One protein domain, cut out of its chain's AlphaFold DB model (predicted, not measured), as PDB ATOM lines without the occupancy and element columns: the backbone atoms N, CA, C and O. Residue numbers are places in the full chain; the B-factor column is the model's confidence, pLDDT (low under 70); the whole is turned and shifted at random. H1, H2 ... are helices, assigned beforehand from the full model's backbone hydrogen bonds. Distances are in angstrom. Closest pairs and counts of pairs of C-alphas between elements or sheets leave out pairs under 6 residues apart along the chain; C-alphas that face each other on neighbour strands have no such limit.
ATOM      1  N   ASN A 108     -39.178 -43.164  18.027       59.62
ATOM      2  CA  ASN A 108     -39.181 -42.395  16.788       59.62
ATOM      3  C   ASN A 108     -39.479 -40.887  17.001       59.62
ATOM      4  O   ASN A 108     -38.941 -40.062  16.276       59.62
ATOM      5  N   LEU A 109     -40.227 -40.469  18.038       71.56
ATOM      6  CA  LEU A 109     -40.493 -39.034  18.267       71.56
ATOM      7  C   LEU A 109     -39.225 -38.240  18.627       71.56
ATOM      8  O   LEU A 109     -39.014 -37.164  18.079       71.56
ATOM      9  N   GLN A 110     -38.360 -38.769  19.501       71.12
ATOM     10  CA  GLN A 110     -37.096 -38.099  19.840       71.12
ATOM     11  C   GLN A 110     -36.169 -38.001  18.622       71.12
ATOM     12  O   GLN A 110     -35.550 -36.964  18.407       71.12
ATOM     13  N   ALA A 111     -36.113 -39.058  17.805       74.81
ATOM     14  CA  ALA A 111     -35.360 -39.062  16.555       74.81
ATOM     15  C   ALA A 111     -35.915 -38.033  15.553       74.81
ATOM     16  O   ALA A 111     -35.155 -37.221  15.040       74.81
ATOM     17  N   ARG A 112     -37.240 -37.972  15.372       80.62
ATOM     18  CA  ARG A 112     -37.916 -36.988  14.509       80.62
ATOM     19  C   ARG A 112     -37.705 -35.550  14.959       80.62
ATOM     20  O   ARG A 112     -37.502 -34.679  14.124       80.62
ATOM     21  N   ILE A 113     -37.757 -35.298  16.268       83.69
ATOM     22  CA  ILE A 113     -37.482 -33.972  16.829       83.69
ATOM     23  C   ILE A 113     -36.028 -33.585  16.535       83.69
ATOM     24  O   ILE A 113     -35.789 -32.498  16.017       83.69
ATOM     25  N   ARG A 114     -35.064 -34.486  16.769       81.31
ATOM     26  CA  ARG A 114     -33.650 -34.245  16.434       81.31
ATOM     27  C   ARG A 114     -33.443 -33.982  14.943       81.31
ATOM     28  O   ARG A 114     -32.754 -33.036  14.586       81.31
ATOM     29  N   GLU A 115     -34.055 -34.779  14.071       83.81
ATOM     30  CA  GLU A 115     -33.987 -34.582  12.619       83.81
ATOM     31  C   GLU A 115     -34.578 -33.240  12.175       83.81
ATOM     32  O   GLU A 115     -34.038 -32.601  11.270       83.81
ATOM     33  N   LEU A 116     -35.663 -32.789  12.811       85.56
ATOM     34  CA  LEU A 116     -36.256 -31.482  12.541       85.56
ATOM     35  C   LEU A 116     -35.278 -30.353  12.897       85.56
ATOM     36  O   LEU A 116     -35.049 -29.481  12.065       85.56
ATOM     37  N   PHE A 117     -34.642 -30.412  14.071       85.44
ATOM     38  CA  PHE A 117     -33.629 -29.427  14.471       85.44
ATOM     39  C   PHE A 117     -32.410 -29.421  13.541       85.44
ATOM     40  O   PHE A 117     -31.908 -28.351  13.201       85.44
ATOM     41  N   VAL A 118     -31.970 -30.591  13.059       82.69
ATOM     42  CA  VAL A 118     -30.900 -30.682  12.049       82.69
ATOM     43  C   VAL A 118     -31.304 -29.960  10.760       82.69
ATOM     44  O   VAL A 118     -30.524 -29.160  10.250       82.69
ATOM     45  N   LYS A 119     -32.523 -30.180  10.252       85.06
ATOM     46  CA  LYS A 119     -33.027 -29.483   9.052       85.06
ATOM     47  C   LYS A 119     -33.124 -27.971   9.267       85.06
ATOM     48  O   LYS A 119     -32.642 -27.214   8.431       85.06
ATOM     49  N   MET A 120     -33.657 -27.538  10.407       82.50
ATOM     50  CA  MET A 120     -33.766 -26.115  10.752       82.50
ATOM     51  C   MET A 120     -32.395 -25.429  10.810       82.50
ATOM     52  O   MET A 120     -32.243 -24.321  10.310       82.50
ATOM     53  N   ARG A 121     -31.374 -26.104  11.350       78.38
ATOM     54  CA  ARG A 121     -29.999 -25.585  11.410       78.38
ATOM     55  C   ARG A 121     -29.309 -25.544  10.042       78.38
ATOM     56  O   ARG A 121     -28.453 -24.694   9.829       78.38
ATOM     57  N   LEU A 122     -29.678 -26.429   9.112       82.44
ATOM     58  CA  LEU A 122     -29.194 -26.373   7.726       82.44
ATOM     59  C   LEU A 122     -29.804 -25.198   6.947       82.44
ATOM     60  O   LEU A 122     -29.120 -24.601   6.120       82.44
ATOM     61  N   GLU A 123     -31.066 -24.861   7.214       83.56
ATOM     62  CA  GLU A 123     -31.764 -23.741   6.567       83.56
ATOM     63  C   GLU A 123     -31.436 -22.385   7.213       83.56
ATOM     64  O   GLU A 123     -31.384 -21.369   6.519       83.56
ATOM     65  N   GLN A 124     -31.194 -22.354   8.530       80.75
ATOM     66  CA  GLN A 124     -30.909 -21.141   9.305       80.75
ATOM     67  C   GLN A 124     -29.798 -21.378  10.355       80.75
ATOM     68  O   GLN A 124     -30.090 -21.592  11.535       80.75
ATOM     69  N   PRO A 125     -28.510 -21.316   9.959       69.94
ATOM     70  CA  PRO A 125     -27.383 -21.748  10.797       69.94
ATOM     71  C   PRO A 125     -27.162 -20.946  12.087       69.94
ATOM     72  O   PRO A 125     -26.690 -21.511  13.069       69.94
ATOM     73  N   GLU A 126     -27.514 -19.656  12.097       77.00
ATOM     74  CA  GLU A 126     -27.317 -18.743  13.240       77.00
ATOM     75  C   GLU A 126     -28.635 -18.199  13.816       77.00
ATOM     76  O   GLU A 126     -28.684 -17.129  14.422       77.00
ATOM     77  N   SER A 127     -29.735 -18.926  13.624       80.56
ATOM     78  CA  SER A 127     -31.017 -18.548  14.215       80.56
ATOM     79  C   SER A 127     -30.973 -18.675  15.745       80.56
ATOM     80  O   SER A 127     -30.888 -19.777  16.291       80.56
ATOM     81  N   HIS A 128     -31.059 -17.538  16.439       81.31
ATOM     82  CA  HIS A 128     -31.169 -17.489  17.901       81.31
ATOM     83  C   HIS A 128     -32.418 -18.237  18.395       81.31
ATOM     84  O   HIS A 128     -32.344 -18.994  19.358       81.31
ATOM     85  N   GLU A 129     -33.526 -18.122  17.661       81.69
ATOM     86  CA  GLU A 129     -34.794 -18.798  17.952       81.69
ATOM     87  C   GLU A 129     -34.658 -20.330  17.907       81.69
ATOM     88  O   GLU A 129     -35.193 -21.035  18.762       81.69
ATOM     89  N   VAL A 130     -33.898 -20.871  16.944       80.44
ATOM     90  CA  VAL A 130     -33.630 -22.319  16.850       80.44
ATOM     91  C   VAL A 130     -32.800 -22.804  18.039       80.44
ATOM     92  O   VAL A 130     -33.022 -23.914  18.520       80.44
ATOM     93  N   SER A 131     -31.872 -21.979  18.533       81.62
ATOM     94  CA  SER A 131     -31.047 -22.308  19.700       81.62
ATOM     95  C   SER A 131     -31.869 -22.353  20.990       81.62
ATOM     96  O   SER A 131     -31.772 -23.324  21.736       81.62
ATOM     97  N   GLU A 132     -32.723 -21.352  21.231       85.62
ATOM     98  CA  GLU A 132     -33.615 -21.320  22.402       85.62
ATOM     99  C   GLU A 132     -34.589 -22.510  22.416       85.62
ATOM    100  O   GLU A 132     -34.822 -23.138  23.454       85.62
ATOM    101  N   LEU A 133     -35.138 -22.869  21.250       84.50
ATOM    102  CA  LEU A 133     -36.022 -24.026  21.112       84.50
ATOM    103  C   LEU A 133     -35.296 -25.355  21.361       84.50
ATOM    104  O   LEU A 133     -35.883 -26.263  21.953       84.50
ATOM    105  N   GLU A 134     -34.041 -25.488  20.928       82.31
ATOM    106  CA  GLU A 134     -33.242 -26.693  21.162       82.31
ATOM    107  C   GLU A 134     -32.934 -26.876  22.657       82.31
ATOM    108  O   GLU A 134     -33.066 -27.984  23.182       82.31
ATOM    109  N   GLU A 135     -32.605 -25.794  23.369       86.19
ATOM    110  CA  GLU A 135     -32.406 -25.817  24.823       86.19
ATOM    111  C   GLU A 135     -33.672 -26.255  25.569       86.19
ATOM    112  O   GLU A 135     -33.616 -27.155  26.414       86.19
ATOM    113  N   LEU A 136     -34.830 -25.687  25.216       87.88
ATOM    114  CA  LEU A 136     -36.111 -26.054  25.820       87.88
ATOM    115  C   LEU A 136     -36.461 -27.526  25.570       87.88
ATOM    116  O   LEU A 136     -36.926 -28.231  26.470       87.88
ATOM    117  N   VAL A 137     -36.237 -28.014  24.349       86.25
ATOM    118  CA  VAL A 137     -36.505 -29.410  24.001       86.25
ATOM    119  C   VAL A 137     -35.584 -30.359  24.757       86.25
ATOM    120  O   VAL A 137     -36.063 -31.373  25.270       86.25
ATOM    121  N   ASN A 138     -34.294 -30.042  24.868       83.38
ATOM    122  CA  ASN A 138     -33.350 -30.855  25.628       83.38
ATOM    123  C   ASN A 138     -33.751 -30.930  27.105       83.38
ATOM    124  O   ASN A 138     -33.824 -32.028  27.655       83.38
ATOM    125  N   PHE A 139     -34.137 -29.802  27.708       85.06
ATOM    126  CA  PHE A 139     -34.657 -29.769  29.076       85.06
ATOM    127  C   PHE A 139     -35.863 -30.708  29.266       85.06
ATOM    128  O   PHE A 139     -35.883 -31.537  30.177       85.06
ATOM    129  N   MET A 140     -36.847 -30.641  28.365       81.25
ATOM    130  CA  MET A 140     -38.031 -31.507  28.412       81.25
ATOM    131  C   MET A 140     -37.685 -32.995  28.223       81.25
ATOM    132  O   MET A 140     -38.298 -33.871  28.845       81.25
ATOM    133  N   MET A 141     -36.711 -33.312  27.361       79.75
ATOM    134  CA  MET A 141     -36.239 -34.685  27.153       79.75
ATOM    135  C   MET A 141     -35.515 -35.240  28.386       79.75
ATOM    136  O   MET A 141     -35.711 -36.413  28.731       79.75
ATOM    137  N   ASP A 142     -34.724 -34.414  29.063       80.81
ATOM    138  CA  ASP A 142     -34.019 -34.784  30.289       80.81
ATOM    139  C   ASP A 142     -35.001 -35.041  31.434       80.81
ATOM    140  O   ASP A 142     -34.933 -36.092  32.078       80.81
ATOM    141  N   GLU A 143     -35.994 -34.165  31.617       84.50
ATOM    142  CA  GLU A 143     -37.054 -34.366  32.610       84.50
ATOM    143  C   GLU A 143     -37.832 -35.666  32.338       84.50
ATOM    144  O   GLU A 143     -38.071 -36.474  33.242       84.50
ATOM    145  N   THR A 144     -38.169 -35.927  31.072       79.12
ATOM    146  CA  THR A 144     -38.839 -37.171  30.660       79.12
ATOM    147  C   THR A 144     -37.991 -38.403  30.998       79.12
ATOM    148  O   THR A 144     -38.509 -39.431  31.451       79.12
ATOM    149  N   THR A 145     -36.675 -38.314  30.799       78.88
ATOM    150  CA  THR A 145     -35.726 -39.388  31.118       78.88
ATOM    151  C   THR A 145     -35.645 -39.623  32.626       78.88
ATOM    152  O   THR A 145     -35.683 -40.770  33.079       78.88
ATOM    153  N   GLU A 146     -35.620 -38.555  33.423       82.94
ATOM    154  CA  GLU A 146     -35.618 -38.637  34.882       82.94
ATOM    155  C   GLU A 146     -36.902 -39.289  35.418       82.94
ATOM    156  O   GLU A 146     -36.850 -40.197  36.254       82.94
ATOM    157  N   GLN A 147     -38.064 -38.880  34.907       77.62
ATOM    158  CA  GLN A 147     -39.353 -39.465  35.279       77.62
ATOM    159  C   GLN A 147     -39.411 -40.962  34.944       77.62
ATOM    160  O   GLN A 147     -39.848 -41.772  35.769       77.62
ATOM    161  N   LYS A 148     -38.904 -41.358  33.771       74.31
ATOM    162  CA  LYS A 148     -38.801 -42.767  33.372       74.31
ATOM    163  C   LYS A 148     -37.904 -43.566  34.320       74.31
ATOM    164  O   LYS A 148     -38.271 -44.672  34.713       74.31
ATOM    165  N   ASN A 149     -36.771 -43.008  34.744       75.00
ATOM    166  CA  ASN A 149     -35.874 -43.659  35.702       75.00
ATOM    167  C   ASN A 149     -36.536 -43.846  37.076       75.00
ATOM    168  O   ASN A 149     -36.437 -44.923  37.665       75.00
ATOM    169  N   LYS A 150     -37.286 -42.846  37.562       88.19
ATOM    170  CA  LYS A 150     -38.085 -42.972  38.797       88.19
ATOM    171  C   LYS A 150     -39.101 -44.114  38.698       88.19
ATOM    172  O   LYS A 150     -39.272 -44.865  39.661       88.19
ATOM    173  N   LEU A 151     -39.743 -44.274  37.540       83.94
ATOM    174  CA  LEU A 151     -40.690 -45.360  37.289       83.94
ATOM    175  C   LEU A 151     -40.011 -46.739  37.303       83.94
ATOM    176  O   LEU A 151     -40.537 -47.671  37.910       83.94
ATOM    177  N   ILE A 152     -38.835 -46.866  36.685       83.69
ATOM    178  CA  ILE A 152     -38.051 -48.112  36.686       83.69
ATOM    179  C   ILE A 152     -37.703 -48.523  38.121       83.69
ATOM    180  O   ILE A 152     -38.016 -49.639  38.534       83.69
ATOM    181  N   LEU A 153     -37.159 -47.597  38.913       84.81
ATOM    182  CA  LEU A 153     -36.812 -47.848  40.316       84.81
ATOM    183  C   LEU A 153     -38.034 -48.247  41.157       84.81
ATOM    184  O   LEU A 153     -37.945 -49.100  42.044       84.81
ATOM    185  N   LEU A 154     -39.198 -47.646  40.887       88.19
ATOM    186  CA  LEU A 154     -40.445 -48.016  41.553       88.19
ATOM    187  C   LEU A 154     -40.834 -49.468  41.242       88.19
ATOM    188  O   LEU A 154     -41.214 -50.201  42.159       88.19
ATOM    189  N   HIS A 155     -40.716 -49.893  39.983       82.88
ATOM    190  CA  HIS A 155     -40.996 -51.270  39.577       82.88
ATOM    191  C   HIS A 155     -40.033 -52.273  40.216       82.88
ATOM    192  O   HIS A 155     -40.485 -53.279  40.762       82.88
ATOM    193  N   GLU A 156     -38.732 -51.980  40.241       86.19
ATOM    194  CA  GLU A 156     -37.734 -52.826  40.911       86.19
ATOM    195  C   GLU A 156     -38.052 -53.006  42.400       86.19
ATOM    196  O   GLU A 156     -37.982 -54.112  42.946       86.19
ATOM    197  N   ARG A 157     -38.483 -51.927  43.065       90.31
ATOM    198  CA  ARG A 157     -38.891 -51.974  44.472       90.31
ATOM    199  C   ARG A 157     -40.123 -52.851  44.685       90.31
ATOM    200  O   ARG A 157     -40.165 -53.619  45.648       90.31
ATOM    201  N   GLN A 158     -41.119 -52.743  43.808       90.75
ATOM    202  CA  GLN A 158     -42.334 -53.560  43.859       90.75
ATOM    203  C   GLN A 158     -42.034 -55.046  43.625       90.75
ATOM    204  O   GLN A 158     -42.550 -55.889  44.360       90.75
ATOM    205  N   GLU A 159     -41.153 -55.374  42.678       89.06
ATOM    206  CA  GLU A 159     -40.681 -56.745  42.446       89.06
ATOM    207  C   GLU A 159     -39.924 -57.301  43.658       89.06
ATOM    208  O   GLU A 159     -40.169 -58.428  44.098       89.06
ATOM    209  N   GLY A 160     -39.075 -56.485  44.290       85.00
ATOM    210  CA  GLY A 160     -38.429 -56.836  45.555       85.00
ATOM    211  C   GLY A 160     -39.443 -57.182  46.651       85.00
ATOM    212  O   GLY A 160     -39.323 -58.214  47.317       85.00
ATOM    213  N   MET A 161     -40.491 -56.368  46.808       89.56
ATOM    214  CA  MET A 161     -41.576 -56.644  47.757       89.56
ATOM    215  C   MET A 161     -42.333 -57.933  47.418       89.56
ATOM    216  O   MET A 161     -42.630 -58.724  48.316       89.56
ATOM    217  N   LEU A 162     -42.623 -58.174  46.137       81.75
ATOM    218  CA  LEU A 162     -43.288 -59.391  45.677       81.75
ATOM    219  C   LEU A 162     -42.469 -60.640  46.030       81.75
ATOM    220  O   LEU A 162     -43.027 -61.626  46.513       81.75
ATOM    221  N   ASN A 163     -41.150 -60.584  45.858       82.19
ATOM    222  CA  ASN A 163     -40.248 -61.680  46.206       82.19
ATOM    223  C   ASN A 163     -40.232 -61.959  47.716       82.19
ATOM    224  O   ASN A 163     -40.342 -63.117  48.126       82.19
ATOM    225  N   VAL A 164     -40.203 -60.913  48.550       86.88
ATOM    226  CA  VAL A 164     -40.321 -61.055  50.014       86.88
ATOM    227  C   VAL A 164     -41.654 -61.707  50.401       86.88
ATOM    228  O   VAL A 164     -41.689 -62.593  51.260       86.88
ATOM    229  N   LEU A 165     -42.758 -61.312  49.761       83.38
ATOM    230  CA  LEU A 165     -44.077 -61.900  50.015       83.38
ATOM    231  C   LEU A 165     -44.140 -63.378  49.603       83.38
ATOM    232  O   LEU A 165     -44.630 -64.198  50.381       83.38
ATOM    233  N   LYS A 166     -43.599 -63.739  48.431       81.50
ATOM    234  CA  LYS A 166     -43.507 -65.138  47.969       81.50
ATOM    235  C   LYS A 166     -42.730 -66.006  48.963       81.50
ATOM    236  O   LYS A 166     -43.212 -67.076  49.341       81.50
ATOM    237  N   GLN A 167     -41.585 -65.513  49.448       81.12
ATOM    238  CA  GLN A 167     -40.750 -66.209  50.430       81.12
ATOM    239  C   GLN A 167     -41.501 -66.452  51.747       81.12
ATOM    240  O   GLN A 167     -41.521 -67.575  52.253       81.12
ATOM    241  N   LYS A 168     -42.168 -65.422  52.289       82.56
ATOM    242  CA  LYS A 168     -42.918 -65.528  53.553       82.56
ATOM    243  C   LYS A 168     -44.126 -66.457  53.459       82.56
ATOM    244  O   LYS A 168     -44.439 -67.146  54.426       82.56
ATOM    245  N   LEU A 169     -44.790 -66.497  52.307       82.19
ATOM    246  CA  LEU A 169     -45.964 -67.343  52.083       82.19
ATOM    247  C   LEU A 169     -45.609 -68.791  51.704       82.19
ATOM    248  O   LEU A 169     -46.518 -69.586  51.477       82.19
ATOM    249  N   LYS A 170     -44.312 -69.148  51.640       78.56
ATOM    250  CA  LYS A 170     -43.822 -70.453  51.150       78.56
ATOM    251  C   LYS A 170     -44.426 -70.836  49.792       78.56
ATOM    252  O   LYS A 170     -44.591 -72.020  49.494       78.56
TER     253      LYS A 170
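AT A GLANCE: This is residues 108 to 170 of the 173 residues of an uncharacterized protein of Ekhidna lutea (UniProt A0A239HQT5). One long helix, H2, makes nearly the full length of a rod, and a shorter helix, H1, folds back beside its first part as a lopsided helical hairpin. The far part of H2, residues 142 to 168, sticks out as a bare arm. The printed part has 63 residues with two named helices, H1 then H2, and no named strand; its class is all helix. It is extended, with a radius of gyration of the C-alphas of 20.5 A and spans of 66 by 19 by 9 A.

IN THESE COORDINATES: H2, residues 128 to 168, is 61.0 A long, from C-alpha 128 at (-31.169, -17.489, 17.901) to C-alpha 168 at (-42.918, -65.528, 53.553). H1, residues 108 to 123, is 22.5 A long and begins at C-alpha 108 at (-39.181, -42.395, 16.788).

HOW THE PARTS SIT: H2 and H1 form a helical hairpin, running opposite ways at a shallow tilt of 15 degrees. They touch through residues 130 to 134 of H2 and 117 to 121 of H1 alone; the closest C-alphas, of Met 120 and Val 130, are 7.2 A apart. In H1 and H2 every O i to N i+4 pair is within hydrogen-bond range.

THE WHOLE: The two C-alphas farthest apart, of Glu 126 and Lys 170, are 66.2 A apart. The link from H1 to H2 is tight, and the printed part has no cut. Residues 108 and 125 have pLDDT under 70.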